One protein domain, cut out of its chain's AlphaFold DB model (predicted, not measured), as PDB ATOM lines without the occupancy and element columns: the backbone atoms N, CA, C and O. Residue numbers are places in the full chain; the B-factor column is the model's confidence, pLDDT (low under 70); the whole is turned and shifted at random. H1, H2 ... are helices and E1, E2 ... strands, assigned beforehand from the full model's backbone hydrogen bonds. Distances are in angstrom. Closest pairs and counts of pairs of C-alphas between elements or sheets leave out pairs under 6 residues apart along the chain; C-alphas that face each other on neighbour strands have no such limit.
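Overview. This is residues 32 to 138 of the 140 residues of an uncharacterized protein of Oribacterium sp. oral taxon 078 str. F0263 (UniProt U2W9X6). Two strongly twisted sheets lie face to face as a sandwich: a branched sheet of E3, E4, E5, E7 and E8, and a smaller one of E1, E2 and E6. E2 runs on into E3, from the small sheet into the large one, and the turns of the hairpins E1-E2 and E3-E4 lie at opposite ends of the longest axis. The printed part has 107 residues, with one named helix and eight named strands in the order H1 E1 E2 E3 E4 E5 E6 E7 E8; the class is mostly strand. The small sheet has the order E1 - E2 - E6, and neighbours in both sheets are antiparallel. The whole is compact, with a radius of gyration of the C-alphas of 13.4 A and spans of 45 by 31 by 21 A.

Along the chain. In the large sheet, E4 is residues 78 to 87, 27.3 A long, from C-alpha 78 at (42.285, 53.067, -4.395). E7 is residues 115 to 124, 25.7 A, and E8 is residues 127 to 137, 26.4 A, ending at C-alpha 137 at (51.468, 45.074, -28.291). E3, residues 73 to 75, and E5, residues 90 to 92, are short. In the small sheet, E1 is residues 52 to 58, 18.1 A; E2 is residues 63 to 70, 22.0 A; E6 is residues 99 to 106, 19.3 A. H1 is residues 46 to 49, with C-alpha 46 at (54.040, 47.020, -14.076).

Arrangement. E3 and E5 lie on one side of E4, E7 on the other side. N 73 and O 80 of E3 and E4 are 2.9 A apart, N 85 and O 92 of E4 and E5 2.8 A, and N 83 and O 121 of E4 and E7 2.8 A, each within hydrogen-bond range. E3, E4 and E5 form a meander, each strand the antiparallel neighbour of the one before. E7 and E8 form a hairpin, with N 120 and O 131 at 2.8 A; E7 bends by 54 degrees at residue 118 and E8 by 77 degrees at residue 133. In the small sheet, N 56 and O 67 of the hairpin E1 and E2 are 2.8 A apart, as are N 66 and O 102 of E2 and E6. Between the sheets, the closest C-alphas of E5 and E6, those of Arg 92 and Ile 100, are 6.3 A apart. H1 only grazes the large sheet, with residues 47 to 48; it is too short for an O i to N i+4 pair, and its one O i to N i+3 pair is within range.

Size, cuts and confidence. The two C-alphas farthest apart, those of Glu 61 and Phe 76, are 45.7 A apart. The printed part has no cut and no long link between named elements, but residues 32 to 45 hold no named element. The mean pLDDT of the printed part is 82.5; 17 residues are under 70: 32, 45 to 50, 75 to 78, 123 to 127 and 129.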
ATOM      1  N   PRO A  32      52.590  41.511 -20.919       66.94
ATOM      2  CA  PRO A  32      53.584  42.482 -21.365       66.94
ATOM      3  C   PRO A  32      53.006  43.347 -22.488       66.94
ATOM      4  O   PRO A  32      53.549  43.373 -23.575       66.94
ATOM      5  N   PHE A  33      51.871  44.006 -22.267       77.81
ATOM      6  CA  PHE A  33      51.121  44.623 -23.361       77.81
ATOM      7  C   PHE A  33      51.535  46.070 -23.629       77.81
ATOM      8  O   PHE A  33      51.367  46.548 -24.739       77.81
ATOM      9  N   LEU A  34      52.056  46.797 -22.632       81.50
ATOM     10  CA  LEU A  34      52.411  48.212 -22.785       81.50
ATOM     11  C   LEU A  34      53.916  48.464 -22.741       81.50
ATOM     12  O   LEU A  34      54.607  48.073 -21.795       81.50
ATOM     13  N   PHE A  35      54.381  49.263 -23.696       82.75
ATOM     14  CA  PHE A  35      55.775  49.635 -23.887       82.75
ATOM     15  C   PHE A  35      55.944  51.142 -24.077       82.75
ATOM     16  O   PHE A  35      55.023  51.879 -24.434       82.75
ATOM     17  N   ARG A  36      57.157  51.617 -23.799       80.88
ATOM     18  CA  ARG A  36      57.584  53.009 -23.998       80.88
ATOM     19  C   ARG A  36      58.095  53.268 -25.414       80.88
ATOM     20  O   ARG A  36      58.224  54.426 -25.795       80.88
ATOM     21  N   ASP A  37      58.405  52.217 -26.166       79.56
ATOM     22  CA  ASP A  37      58.919  52.279 -27.531       79.56
ATOM     23  C   ASP A  37      58.212  51.278 -28.449       79.56
ATOM     24  O   ASP A  37      57.698  50.257 -27.999       79.56
ATOM     25  N   ALA A  38      58.220  51.588 -29.747       80.31
ATOM     26  CA  ALA A  38      57.569  50.799 -30.791       80.31
ATOM     27  C   ALA A  38      58.258  49.459 -31.090       80.31
ATOM     28  O   ALA A  38      57.646  48.616 -31.735       80.31
ATOM     29  N   ALA A  39      59.510  49.288 -30.650       82.75
ATOM     30  CA  ALA A  39      60.277  48.055 -30.817       82.75
ATOM     31  C   ALA A  39      60.036  47.064 -29.665       82.75
ATOM     32  O   ALA A  39      60.714  46.046 -29.571       82.75
ATOM     33  N   LEU A  40      59.106  47.385 -28.753       81.62
ATOM     34  CA  LEU A  40      58.729  46.552 -27.610       81.62
ATOM     35  C   LEU A  40      59.917  46.199 -26.690       81.62
ATOM     36  O   LEU A  40      59.934  45.166 -26.022       81.62
ATOM     37  N   THR A  41      60.925  47.074 -26.611       80.50
ATOM     38  CA  THR A  41      62.153  46.795 -25.842       80.50
ATOM     39  C   THR A  41      62.108  47.317 -24.407       80.50
ATOM     40  O   THR A  41      62.804  46.800 -23.529       80.50
ATOM     41  N   LYS A  42      61.294  48.343 -24.127       81.81
ATOM     42  CA  LYS A  42      61.183  48.986 -22.810       81.81
ATOM     43  C   LYS A  42      59.750  48.943 -22.317       81.81
ATOM     44  O   LYS A  42      58.917  49.775 -22.675       81.81
ATOM     45  N   GLN A  43      59.484  48.004 -21.421       77.94
ATOM     46  CA  GLN A  43      58.178  47.849 -20.797       77.94
ATOM     47  C   GLN A  43      57.748  49.089 -19.998       77.94
ATOM     48  O   GLN A  43      58.549  49.784 -19.358       77.94
ATOM     49  N   TYR A  44      56.446  49.365 -20.026       71.69
ATOM     50  CA  TYR A  44      55.816  50.372 -19.180       71.69
ATOM     51  C   TYR A  44      55.763  49.873 -17.719       71.69
ATOM     52  O   TYR A  44      55.799  48.665 -17.497       71.69
ATOM     53  N   PRO A  45      55.702  50.738 -16.687       65.88
ATOM     54  CA  PRO A  45      55.679  50.274 -15.300       65.88
ATOM     55  C   PRO A  45      54.570  49.246 -15.017       65.88
ATOM     56  O   PRO A  45      53.428  49.414 -15.444       65.88
ATOM     57  N   GLN A  46      54.895  48.201 -14.253       64.31
ATOM     58  CA  GLN A  46      54.040  47.020 -14.076       64.31
ATOM     59  C   GLN A  46      52.647  47.319 -13.503       64.31
ATOM     60  O   GLN A  46      51.663  46.692 -13.884       64.31
ATOM     61  N   HIS A  47      52.534  48.330 -12.643       61.25
ATOM     62  CA  HIS A  47      51.247  48.766 -12.099       61.25
ATOM     63  C   HIS A  47      50.275  49.267 -13.182       61.25
ATOM     64  O   HIS A  47      49.069  49.091 -13.051       61.25
ATOM     65  N   ALA A  48      50.783  49.864 -14.264       62.81
ATOM     66  CA  ALA A  48      49.964  50.290 -15.394       62.81
ATOM     67  C   ALA A  48      49.612  49.108 -16.313       62.81
ATOM     68  O   ALA A  48      48.506  49.060 -16.847       62.81
ATOM     69  N   GLN A  49      50.506  48.120 -16.434       69.81
ATOM     70  CA  GLN A  49      50.221  46.874 -17.155       69.81
ATOM     71  C   GLN A  49      49.121  46.048 -16.474       69.81
ATOM     72  O   GLN A  49      48.313  45.428 -17.153       69.81
ATOM     73  N   ALA A  50      49.014  46.106 -15.141       69.62
ATOM     74  CA  ALA A  50      48.011  45.361 -14.379       69.62
ATOM     75  C   ALA A  50      46.553  45.704 -14.744       69.62
ATOM     76  O   ALA A  50      45.660  44.911 -14.445       69.62
ATOM     77  N   CYS A  51      46.295  46.856 -15.375       75.62
ATOM     78  CA  CYS A  51      44.960  47.247 -15.845       75.62
ATOM     79  C   CYS A  51      44.564  46.573 -17.172       75.62
ATOM     80  O   CYS A  51      43.398  46.636 -17.561       75.62
ATOM     81  N   PHE A  52      45.504  45.914 -17.852       79.31
ATOM     82  CA  PHE A  52      45.268  45.144 -19.070       79.31
ATOM     83  C   PHE A  52      45.131  43.668 -18.715       79.31
ATOM     84  O   PHE A  52      45.908  43.116 -17.935       79.31
ATOM     85  N   ARG A  53      44.106  43.025 -19.267       82.44
ATOM     86  CA  ARG A  53      43.864  41.592 -19.097       82.44
ATOM     87  C   ARG A  53      44.335  40.809 -20.312       82.44
ATOM     88  O   ARG A  53      44.925  39.751 -20.141       82.44
ATOM     89  N   GLN A  54      44.017  41.301 -21.503       84.50
ATOM     90  CA  GLN A  54      44.263  40.604 -22.757       84.50
ATOM     91  C   GLN A  54      44.109  41.574 -23.923       84.50
ATOM     92  O   GLN A  54      43.287  42.492 -23.860       84.50
ATOM     93  N   VAL A  55      44.842  41.324 -24.997       85.94
ATOM     94  CA  VAL A  55      44.613  41.930 -26.304       85.94
ATOM     95  C   VAL A  55      44.253  40.799 -27.263       85.94
ATOM     96  O   VAL A  55      44.840  39.728 -27.193       85.94
ATOM     97  N   LEU A  56      43.217  40.990 -28.075       87.56
ATOM     98  CA  LEU A  56      42.858  40.082 -29.158       87.56
ATOM     99  C   LEU A  56      42.828  40.865 -30.460       87.56
ATOM    100  O   LEU A  56      42.231  41.945 -30.516       87.56
ATOM    101  N   THR A  57      43.413  40.281 -31.493       87.00
ATOM    102  CA  THR A  57      43.395  40.807 -32.851       87.00
ATOM    103  C   THR A  57      42.681  39.865 -33.804       87.00
ATOM    104  O   THR A  57      42.667  38.648 -33.632       87.00
ATOM    105  N   GLU A  58      42.020  40.466 -34.782       86.62
ATOM    106  CA  GLU A  58      41.350  39.790 -35.882       86.62
ATOM    107  C   GLU A  58      41.922  40.381 -37.169       86.62
ATOM    108  O   GLU A  58      41.614  41.521 -37.525       86.62
ATOM    109  N   GLU A  59      42.844  39.647 -37.793       78.25
ATOM    110  CA  GLU A  59      43.554  40.099 -38.990       78.25
ATOM    111  C   GLU A  59      42.596  40.252 -40.177       78.25
ATOM    112  O   GLU A  59      41.756  39.390 -40.447       78.25
ATOM    113  N   GLY A  60      42.758  41.351 -40.909       77.81
ATOM    114  CA  GLY A  60      42.129  41.600 -42.201       77.81
ATOM    115  C   GLY A  60      43.160  42.108 -43.211       77.81
ATOM    116  O   GLY A  60      44.293  42.420 -42.842       77.81
ATOM    117  N   GLU A  61      42.778  42.188 -44.489       80.25
ATOM    118  CA  GLU A  61      43.708  42.533 -45.580       80.25
ATOM    119  C   GLU A  61      44.348  43.923 -45.401       80.25
ATOM    120  O   GLU A  61      45.570  44.050 -45.433       80.25
ATOM    121  N   GLU A  62      43.538  44.958 -45.158       86.62
ATOM    122  CA  GLU A  62      44.008  46.350 -45.012       86.62
ATOM    123  C   GLU A  62      43.898  46.876 -43.572       86.62
ATOM    124  O   GLU A  62      44.556  47.844 -43.193       86.62
ATOM    125  N   THR A  63      43.072  46.234 -42.745       90.19
ATOM    126  CA  THR A  63      42.796  46.674 -41.375       90.19
ATOM    127  C   THR A  63      42.705  45.492 -40.429       90.19
ATOM    128  O   THR A  63      42.162  44.451 -40.798       90.19
ATOM    129  N   THR A  64      43.115  45.696 -39.185       88.56
ATOM    130  CA  THR A  64      43.028  44.713 -38.105       88.56
ATOM    131  C   THR A  64      41.977  45.134 -37.080       88.56
ATOM    132  O   THR A  64      41.980  46.262 -36.578       88.56
ATOM    133  N   GLY A  65      41.072  44.221 -36.738       90.44
ATOM    134  CA  GLY A  65      40.158  44.398 -35.613       90.44
ATOM    135  C   GLY A  65      40.899  44.203 -34.292       90.44
ATOM    136  O   GLY A  65      41.624  43.229 -34.131       90.44
ATOM    137  N   LEU A  66      40.711  45.102 -33.327       91.38
ATOM    138  CA  LEU A  66      41.377  45.064 -32.025       91.38
ATOM    139  C   LEU A  66      40.353  45.053 -30.887       91.38
ATOM    140  O   LEU A  66      39.501  45.938 -30.781       91.38
ATOM    141  N   LYS A  67      40.473  44.078 -29.984       90.56
ATOM    142  CA  LYS A  67      39.710  43.993 -28.733       90.56
ATOM    143  C   LYS A  67      40.672  43.995 -27.557       90.56
ATOM    144  O   LYS A  67      41.387  43.027 -27.317       90.56
ATOM    145  N   VAL A  68      40.660  45.078 -26.791       90.19
ATOM    146  CA  VAL A  68      41.476  45.217 -25.586       90.19
ATOM    147  C   VAL A  68      40.609  44.984 -24.364       90.19
ATOM    148  O   VAL A  68      39.727  45.780 -24.045       90.19
ATOM    149  N   TYR A  69      40.882  43.902 -23.652       89.12
ATOM    150  CA  TYR A  69      40.247  43.599 -22.383       89.12
ATOM    151  C   TYR A  69      41.001  44.309 -21.271       89.12
ATOM    152  O   TYR A  69      42.176  44.033 -21.018       89.12
ATOM    153  N   VAL A  70      40.305  45.198 -20.582       88.00
ATOM    154  CA  VAL A  70      40.819  45.928 -19.429       88.00
ATOM    155  C   VAL A  70      40.145  45.431 -18.157       88.00
ATOM    156  O   VAL A  70      39.210  44.629 -18.182       88.00
ATOM    157  N   LYS A  71      40.655  45.861 -17.011       85.00
ATOM    158  CA  LYS A  71      40.017  45.620 -15.722       85.00
ATOM    159  C   LYS A  71      40.347  46.733 -14.745       85.00
ATOM    160  O   LYS A  71      41.428  47.319 -14.790       85.00
ATOM    161  N   ASP A  72      39.431  46.943 -13.813       84.00
ATOM    162  CA  ASP A  72      39.685  47.777 -12.651       84.00
ATOM    163  C   ASP A  72      40.663  47.061 -11.713       84.00
ATOM    164  O   ASP A  72      40.512  45.874 -11.401       84.00
ATOM    165  N   VAL A  73      41.665  47.793 -11.240       74.81
ATOM    166  CA  VAL A  73      42.617  47.307 -10.241       74.81
ATOM    167  C   VAL A  73      42.388  48.095  -8.965       74.81
ATOM    168  O   VAL A  73      42.706  49.279  -8.890       74.81
ATOM    169  N   THR A  74      41.821  47.434  -7.957       70.75
ATOM    170  CA  THR A  74      41.602  48.035  -6.637       70.75
ATOM    171  C   THR A  74      42.652  47.550  -5.658       70.75
ATOM    172  O   THR A  74      42.884  46.350  -5.517       70.75
ATOM    173  N   TYR A  75      43.252  48.492  -4.941       61.59
ATOM    174  CA  TYR A  75      44.159  48.216  -3.847       61.59
ATOM    175  C   TYR A  75      43.845  49.083  -2.642       61.59
ATOM    176  O   TYR A  75      43.790  50.308  -2.753       61.59
ATOM    177  N   PHE A  76      43.660  48.452  -1.484       67.38
ATOM    178  CA  PHE A  76      43.074  49.104  -0.315       67.38
ATOM    179  C   PHE A  76      41.764  49.829  -0.685       67.38
ATOM    180  O   PHE A  76      40.745  49.182  -0.900       67.38
ATOM    181  N   PHE A  77      41.807  51.158  -0.782       65.00
ATOM    182  CA  PHE A  77      40.689  52.072  -1.061       65.00
ATOM    183  C   PHE A  77      40.856  52.800  -2.405       65.00
ATOM    184  O   PHE A  77      40.136  53.747  -2.714       65.00
ATOM    185  N   ILE A  78      41.849  52.390  -3.187       63.81
ATOM    186  CA  ILE A  78      42.285  53.067  -4.395       63.81
ATOM    187  C   ILE A  78      41.985  52.178  -5.593       63.81
ATOM    188  O   ILE A  78      42.584  51.114  -5.739       63.81
ATOM    189  N   THR A  79      41.102  52.636  -6.473       71.44
ATOM    190  CA  THR A  79      40.797  51.953  -7.732       71.44
ATOM    191  C   THR A  79      41.444  52.695  -8.896       71.44
ATOM    192  O   THR A  79      41.173  53.877  -9.110       71.44
ATOM    193  N   GLY A  80      42.309  51.993  -9.629       72.94
ATOM    194  CA  GLY A  80      42.811  52.396 -10.937       72.94
ATOM    195  C   GLY A  80      41.931  51.820 -12.043       72.94
ATOM    196  O   GLY A  80      41.613  50.630 -12.018       72.94
ATOM    197  N   ARG A  81      41.542  52.662 -13.004       80.94
ATOM    198  CA  ARG A  81      40.706  52.290 -14.155       80.94
ATOM    199  C   ARG A  81      41.250  52.906 -15.436       80.94
ATOM    200  O   ARG A  81      41.604  54.081 -15.432       80.94
ATOM    201  N   ILE A  82      41.219  52.161 -16.538       85.00
ATOM    202  CA  ILE A  82      41.330  52.734 -17.888       85.00
ATOM    203  C   ILE A  82      39.941  53.227 -18.286       85.00
ATOM    204  O   ILE A  82      39.018  52.430 -18.404       85.00
ATOM    205  N   THR A  83      39.766  54.535 -18.443       85.81
ATOM    206  CA  THR A  83      38.471  55.138 -18.800       85.81
ATOM    207  C   THR A  83      38.319  55.321 -20.299       85.81
ATOM    208  O   THR A  83      37.200  55.311 -20.804       85.81
ATOM    209  N   SER A  84      39.425  55.466 -21.028       90.44
ATOM    210  CA  SER A  84      39.409  55.464 -22.489       90.44
ATOM    211  C   SER A  84      40.776  55.136 -23.072       90.44
ATOM    212  O   SER A  84      41.803  55.322 -22.419       90.44
ATOM    213  N   MET A  85      40.778  54.697 -24.324       92.06
ATOM    214  CA  MET A  85      41.962  54.519 -25.152       92.06
ATOM    215  C   MET A  85      41.761  55.261 -26.469       92.06
ATOM    216  O   MET A  85      40.650  55.325 -26.985       92.06
ATOM    217  N   THR A  86      42.829  55.837 -27.006       93.81
ATOM    218  CA  THR A  86      42.825  56.537 -28.290       93.81
ATOM    219  C   THR A  86      43.892  55.963 -29.208       93.81
ATOM    220  O   THR A  86      45.057  55.886 -28.806       93.81
ATOM    221  N   ILE A  87      43.501  55.621 -30.435       92.56
ATOM    222  CA  ILE A  87      44.382  55.170 -31.521       92.56
ATOM    223  C   ILE A  87      44.120  56.079 -32.717       92.56
ATOM    224  O   ILE A  87      42.974  56.261 -33.101       92.56
ATOM    225  N   ASN A  88      45.165  56.703 -33.264       91.12
ATOM    226  CA  ASN A  88      45.059  57.602 -34.424       91.12
ATOM    227  C   ASN A  88      43.929  58.660 -34.333       91.12
ATOM    228  O   ASN A  88      43.229  58.946 -35.299       91.12
ATOM    229  N   GLY A  89      43.714  59.231 -33.143       89.81
ATOM    230  CA  GLY A  89      42.660  60.226 -32.896       89.81
ATOM    231  C   GLY A  89      41.265  59.646 -32.629       89.81
ATOM    232  O   GLY A  89      40.397  60.367 -32.141       89.81
ATOM    233  N   GLU A  90      41.053  58.350 -32.848       92.81
ATOM    234  CA  GLU A  90      39.811  57.666 -32.507       92.81
ATOM    235  C   GLU A  90      39.818  57.263 -31.030       92.81
ATOM    236  O   GLU A  90      40.597  56.408 -30.610       92.81
ATOM    237  N   ARG A  91      38.958  57.893 -30.221       94.44
ATOM    238  CA  ARG A  91      38.812  57.601 -28.787       94.44
ATOM    239  C   ARG A  91      37.686  56.597 -28.557       94.44
ATOM    240  O   ARG A  91      36.553  56.819 -28.979       94.44
ATOM    241  N   ARG A  92      37.984  55.531 -27.819       95.00
ATOM    242  CA  ARG A  92      37.039  54.488 -27.406       95.00
ATOM    243  C   ARG A  92      37.069  54.306 -25.895       95.00
ATOM    244  O   ARG A  92      38.112  54.436 -25.257       95.00
ATOM    245  N   GLU A  93      35.910  54.018 -25.325       94.56
ATOM    246  CA  GLU A  93      35.732  53.760 -23.894       94.56
ATOM    247  C   GLU A  93      35.429  52.268 -23.686       94.56
ATOM    248  O   GLU A  93      34.869  51.641 -24.592       94.56
ATOM    249  N   PRO A  94      35.808  51.672 -22.540       92.31
ATOM    250  CA  PRO A  94      35.450  50.293 -22.245       92.31
ATOM    251  C   PRO A  94      33.933  50.120 -22.189       92.31
ATOM    252  O   PRO A  94      33.220  50.932 -21.594       92.31
ATOM    253  N   ASP A  95      33.441  49.037 -22.777       92.00
ATOM    254  CA  ASP A  95      32.040  48.654 -22.683       92.00
ATOM    255  C   ASP A  95      31.683  48.072 -21.295       92.00
ATOM    256  O   ASP A  95      32.490  48.019 -20.360       92.00
ATOM    257  N   LYS A  96      30.444  47.583 -21.150       90.56
ATOM    258  CA  LYS A  96      29.970  46.944 -19.907       90.56
ATOM    259  C   LYS A  96      30.776  45.697 -19.516       90.56
ATOM    260  O   LYS A  96      30.789  45.343 -18.340       90.56
ATOM    261  N   ASN A  97      31.442  45.055 -20.474       89.62
ATOM    262  CA  ASN A  97      32.274  43.871 -20.285       89.62
ATOM    263  C   ASN A  97      33.761  44.217 -20.096       89.62
ATOM    264  O   ASN A  97      34.592  43.306 -20.077       89.62
ATOM    265  N   GLN A  98      34.096  45.503 -19.932       90.25
ATOM    266  CA  GLN A  98      35.468  46.000 -19.823       90.25
ATOM    267  C   GLN A  98      36.300  45.720 -21.083       90.25
ATOM    268  O   GLN A  98      37.488  45.406 -21.005       90.25
ATOM    269  N   VAL A  99      35.673  45.826 -22.255       93.12
ATOM    270  CA  VAL A  99      36.332  45.658 -23.553       93.12
ATOM    271  C   VAL A  99      36.341  46.981 -24.299       93.12
ATOM    272  O   VAL A  99      35.304  47.616 -24.479       93.12
ATOM    273  N   ILE A 100      37.515  47.385 -24.769       93.19
ATOM    274  CA  ILE A 100      37.678  48.493 -25.704       93.19
ATOM    275  C   ILE A 100      37.841  47.888 -27.094       93.19
ATOM    276  O   ILE A 100      38.779  47.128 -27.328       93.19
ATOM    277  N   THR A 101      36.923  48.203 -28.005       93.88
ATOM    278  CA  THR A 101      36.924  47.642 -29.362       93.88
ATOM    279  C   THR A 101      37.238  48.722 -30.388       93.88
ATOM    280  O   THR A 101      36.576  49.759 -30.416       93.88
ATOM    281  N   PHE A 102      38.206  48.436 -31.254       93.62
ATOM    282  CA  PHE A 102      38.463  49.161 -32.493       93.62
ATOM    283  C   PHE A 102      38.196  48.202 -33.647       93.62
ATOM    284  O   PHE A 102      38.868  47.185 -33.783       93.62
ATOM    285  N   SER A 103      37.167  48.482 -34.443       88.38
ATOM    286  CA  SER A 103      36.703  47.542 -35.469       88.38
ATOM    287  C   SER A 103      37.629  47.454 -36.680       88.38
ATOM    288  O   SER A 103      37.634  46.425 -37.343       88.38
ATOM    289  N   ALA A 104      38.380  48.517 -36.968       89.50
ATOM    290  CA  ALA A 104      39.261  48.601 -38.124       89.50
ATOM    291  C   ALA A 104      40.431  49.545 -37.812       89.50
ATOM    292  O   ALA A 104      40.344  50.752 -38.026       89.50
ATOM    293  N   VAL A 105      41.509  49.003 -37.246       90.06
ATOM    294  CA  VAL A 105      42.781  49.719 -37.104       90.06
ATOM    295  C   VAL A 105      43.564  49.525 -38.395       90.06
ATOM    296  O   VAL A 105      43.795  48.391 -38.798       90.06
ATOM    297  N   ASP A 106      43.955  50.621 -39.038       90.62
ATOM    298  CA  ASP A 106      44.803  50.588 -40.232       90.62
ATOM    299  C   ASP A 106      46.121  49.857 -39.931       90.62
ATOM    300  O   ASP A 106      46.796  50.165 -38.938       90.62
ATOM    301  N   ASN A 107      46.471  48.880 -40.770       87.50
ATOM    302  CA  ASN A 107      47.676  48.074 -40.602       87.50
ATOM    303  C   ASN A 107      48.955  48.936 -40.646       87.50
ATOM    304  O   ASN A 107      49.929  48.593 -39.978       87.50
ATOM    305  N   ASP A 108      48.937  50.096 -41.313       90.81
ATOM    306  CA  ASP A 108      50.065  51.040 -41.350       90.81
ATOM    307  C   ASP A 108      50.380  51.669 -39.977       90.81
ATOM    308  O   ASP A 108      51.474  52.199 -39.749       90.81
ATOM    309  N   LEU A 109      49.434  51.618 -39.033       89.56
ATOM    310  CA  LEU A 109      49.624  52.092 -37.658       89.56
ATOM    311  C   LEU A 109      50.272  51.040 -36.750       89.56
ATOM    312  O   LEU A 109      50.702  51.382 -35.640       89.56
ATOM    313  N   ILE A 110      50.317  49.783 -37.194       88.00
ATOM    314  CA  ILE A 110      50.923  48.665 -36.478       88.00
ATOM    315  C   ILE A 110      52.394  48.592 -36.895       88.00
ATOM    316  O   ILE A 110      52.728  48.450 -38.071       88.00
ATOM    317  N   SER A 111      53.311  48.719 -35.934       86.44
ATOM    318  CA  SER A 111      54.735  48.544 -36.219       86.44
ATOM    319  C   SER A 111      55.018  47.110 -36.677       86.44
ATOM    320  O   SER A 111      54.267  46.183 -36.381       86.44
ATOM    321  N   LYS A 112      56.156  46.897 -37.345       84.81
ATOM    322  CA  LYS A 112      56.602  45.546 -37.734       84.81
ATOM    323  C   LYS A 112      56.751  44.593 -36.547       84.81
ATOM    324  O   LYS A 112      56.662  43.386 -36.728       84.81
ATOM    325  N   ASP A 113      56.984  45.147 -35.363       82.62
ATOM    326  CA  ASP A 113      57.104  44.409 -34.110       82.62
ATOM    327  C   ASP A 113      55.735  44.162 -33.446       82.62
ATOM    328  O   ASP A 113      55.683  43.633 -32.345       82.62
ATOM    329  N   GLY A 114      54.625  44.550 -34.085       84.88
ATOM    330  CA  GLY A 114      53.271  44.368 -33.561       84.88
ATOM    331  C   GLY A 114      52.817  45.443 -32.582       84.88
ATOM    332  O   GLY A 114      51.886  45.221 -31.814       84.88
ATOM    333  N   ALA A 115      53.462  46.610 -32.585       88.88
ATOM    334  CA  ALA A 115      53.183  47.679 -31.639       88.88
ATOM    335  C   ALA A 115      52.302  48.773 -32.254       88.88
ATOM    336  O   ALA A 115      52.676  49.394 -33.248       88.88
ATOM    337  N   VAL A 116      51.189  49.107 -31.606       91.50
ATOM    338  CA  VAL A 116      50.338  50.245 -31.979       91.50
ATOM    339  C   VAL A 116      50.533  51.385 -31.000       91.50
ATOM    340  O   VAL A 116      50.482  51.205 -29.784       91.50
ATOM    341  N   LYS A 117      50.728  52.600 -31.513       92.31
ATOM    342  CA  LYS A 117      50.820  53.791 -30.665       92.31
ATOM    343  C   LYS A 117      49.445  54.156 -30.107       92.31
ATOM    344  O   LYS A 117      48.527  54.473 -30.863       92.31
ATOM    345  N   VAL A 118      49.327  54.207 -28.784       90.56
ATOM    346  CA  VAL A 118      48.073  54.515 -28.089       90.56
ATOM    347  C   VAL A 118      48.236  55.655 -27.083       90.56
ATOM    348  O   VAL A 118      49.331  55.980 -26.610       90.56
ATOM    349  N   SER A 119      47.113  56.288 -26.751       87.31
ATOM    350  CA  SER A 119      46.976  57.148 -25.572       87.31
ATOM    351  C   SER A 119      45.872  56.608 -24.672       87.31
ATOM    352  O   SER A 119      44.865  56.111 -25.166       87.31
ATOM    353  N   LEU A 120      46.056  56.694 -23.362       85.56
ATOM    354  CA  LEU A 120      45.155  56.150 -22.353       85.56
ATOM    355  C   LEU A 120      44.719  57.273 -21.423       85.56
ATOM    356  O   LEU A 120      45.554  58.039 -20.952       85.56
ATOM    357  N   GLU A 121      43.429  57.333 -21.122       83.12
ATOM    358  CA  GLU A 121      42.935  58.086 -19.972       83.12
ATOM    359  C   GLU A 121      42.785  57.096 -18.816       83.12
ATOM    360  O   GLU A 121      42.113  56.066 -18.937       83.12
ATOM    361  N   LEU A 122      43.452  57.392 -17.708       76.56
ATOM    362  CA  LEU A 122      43.398  56.625 -16.474       76.56
ATOM    363  C   LEU A 122      42.630  57.426 -15.429       76.56
ATOM    364  O   LEU A 122      42.805  58.633 -15.319       76.56
ATOM    365  N   SER A 123      41.829  56.756 -14.611       68.94
ATOM    366  CA  SER A 123      41.232  57.337 -13.411       68.94
ATOM    367  C   SER A 123      41.849  56.695 -12.175       68.94
ATOM    368  O   SER A 123      41.822  55.473 -12.038       68.94
ATOM    369  N   TYR A 124      42.369  57.519 -11.266       64.19
ATOM    370  CA  TYR A 124      42.948  57.114  -9.986       64.19
ATOM    371  C   TYR A 124      42.455  58.054  -8.885       64.19
ATOM    372  O   TYR A 124      42.587  59.267  -9.014       64.19
ATOM    373  N   LEU A 125      41.861  57.521  -7.809       65.31
ATOM    374  CA  LEU A 125      41.260  58.337  -6.732       65.31
ATOM    375  C   LEU A 125      40.236  59.385  -7.230       65.31
ATOM    376  O   LEU A 125      40.056  60.428  -6.612       65.31
ATOM    377  N   GLY A 126      39.579  59.132  -8.367       64.31
ATOM    378  CA  GLY A 126      38.668  60.089  -9.007       64.31
ATOM    379  C   GLY A 126      39.355  61.193  -9.825       64.31
ATOM    380  O   GLY A 126      38.667  62.015 -10.425       64.31
ATOM    381  N   HIS A 127      40.688  61.201  -9.904       65.56
ATOM    382  CA  HIS A 127      41.459  62.095 -10.763       65.56
ATOM    383  C   HIS A 127      41.798  61.421 -12.091       65.56
ATOM    384  O   HIS A 127      42.245  60.274 -12.126       65.56
ATOM    385  N   LYS A 128      41.601  62.158 -13.188       72.69
ATOM    386  CA  LYS A 128      41.952  61.719 -14.538       72.69
ATOM    387  C   LYS A 128      43.414  62.025 -14.848       72.69
ATOM    388  O   LYS A 128      43.893  63.123 -14.568       72.69
ATOM    389  N   HIS A 129      44.094  61.071 -15.464       68.94
ATOM    390  CA  HIS A 129      45.479  61.167 -15.894       68.94
ATOM    391  C   HIS A 129      45.618  60.662 -17.327       68.94
ATOM    392  O   HIS A 129      45.302  59.510 -17.616       68.94
ATOM    393  N   ASP A 130      46.148  61.510 -18.204       75.38
ATOM    394  CA  ASP A 130      46.441  61.143 -19.585       75.38
ATOM    395  C   ASP A 130      47.845  60.546 -19.689       75.38
ATOM    396  O   ASP A 130      48.847  61.204 -19.400       75.38
ATOM    397  N   VAL A 131      47.927  59.316 -20.178       78.44
ATOM    398  CA  VAL A 131      49.172  58.681 -20.602       78.44
ATOM    399  C   VAL A 131      49.216  58.710 -22.121       78.44
ATOM    400  O   VAL A 131      48.357  58.143 -22.788       78.44
ATOM    401  N   ARG A 132      50.218  59.380 -22.687       81.25
ATOM    402  CA  ARG A 132      50.368  59.542 -24.139       81.25
ATOM    403  C   ARG A 132      51.675  58.934 -24.614       81.25
ATOM    404  O   ARG A 132      52.632  58.853 -23.849       81.25
ATOM    405  N   ASN A 133      51.723  58.607 -25.904       81.12
ATOM    406  CA  ASN A 133      52.910  58.068 -26.575       81.12
ATOM    407  C   ASN A 133      53.411  56.757 -25.949       81.12
ATOM    408  O   ASN A 133      54.613  56.578 -25.765       81.12
ATOM    409  N   VAL A 134      52.483  55.861 -25.619       86.38
ATOM    410  CA  VAL A 134      52.808  54.480 -25.250       86.38
ATOM    411  C   VAL A 134      52.453  53.554 -26.402       86.38
ATOM    412  O   VAL A 134      51.710  53.935 -27.307       86.38
ATOM    413  N   TYR A 135      53.005  52.352 -26.378       88.44
ATOM    414  CA  TYR A 135      52.852  51.366 -27.433       88.44
ATOM    415  C   TYR A 135      52.178  50.128 -26.862       88.44
ATOM    416  O   TYR A 135      52.642  49.591 -25.857       88.44
ATOM    417  N   LEU A 136      51.059  49.736 -27.462       88.19
ATOM    418  CA  LEU A 136      50.323  48.524 -27.137       88.19
ATOM    419  C   LEU A 136      50.777  47.415 -28.084       88.19
ATOM    420  O   LEU A 136      50.703  47.593 -29.295       88.19
ATOM    421  N   ASP A 137      51.226  46.298 -27.537       88.44
ATOM    422  CA  ASP A 137      51.468  45.074 -28.291       88.44
ATOM    423  C   ASP A 137      50.127  44.418 -28.644       88.44
ATOM    424  O   ASP A 137      49.306  44.148 -27.760       88.44
ATOM    425  N   VAL A 138      49.893  44.244 -29.944       84.25
ATOM    426  CA  VAL A 138      48.642  43.731 -30.509       84.25
ATOM    427  C   VAL A 138      48.804  42.382 -31.219       84.25
ATOM    428  O   VAL A 138      47.825  41.869 -31.750       84.25
TER     429      VAL A 138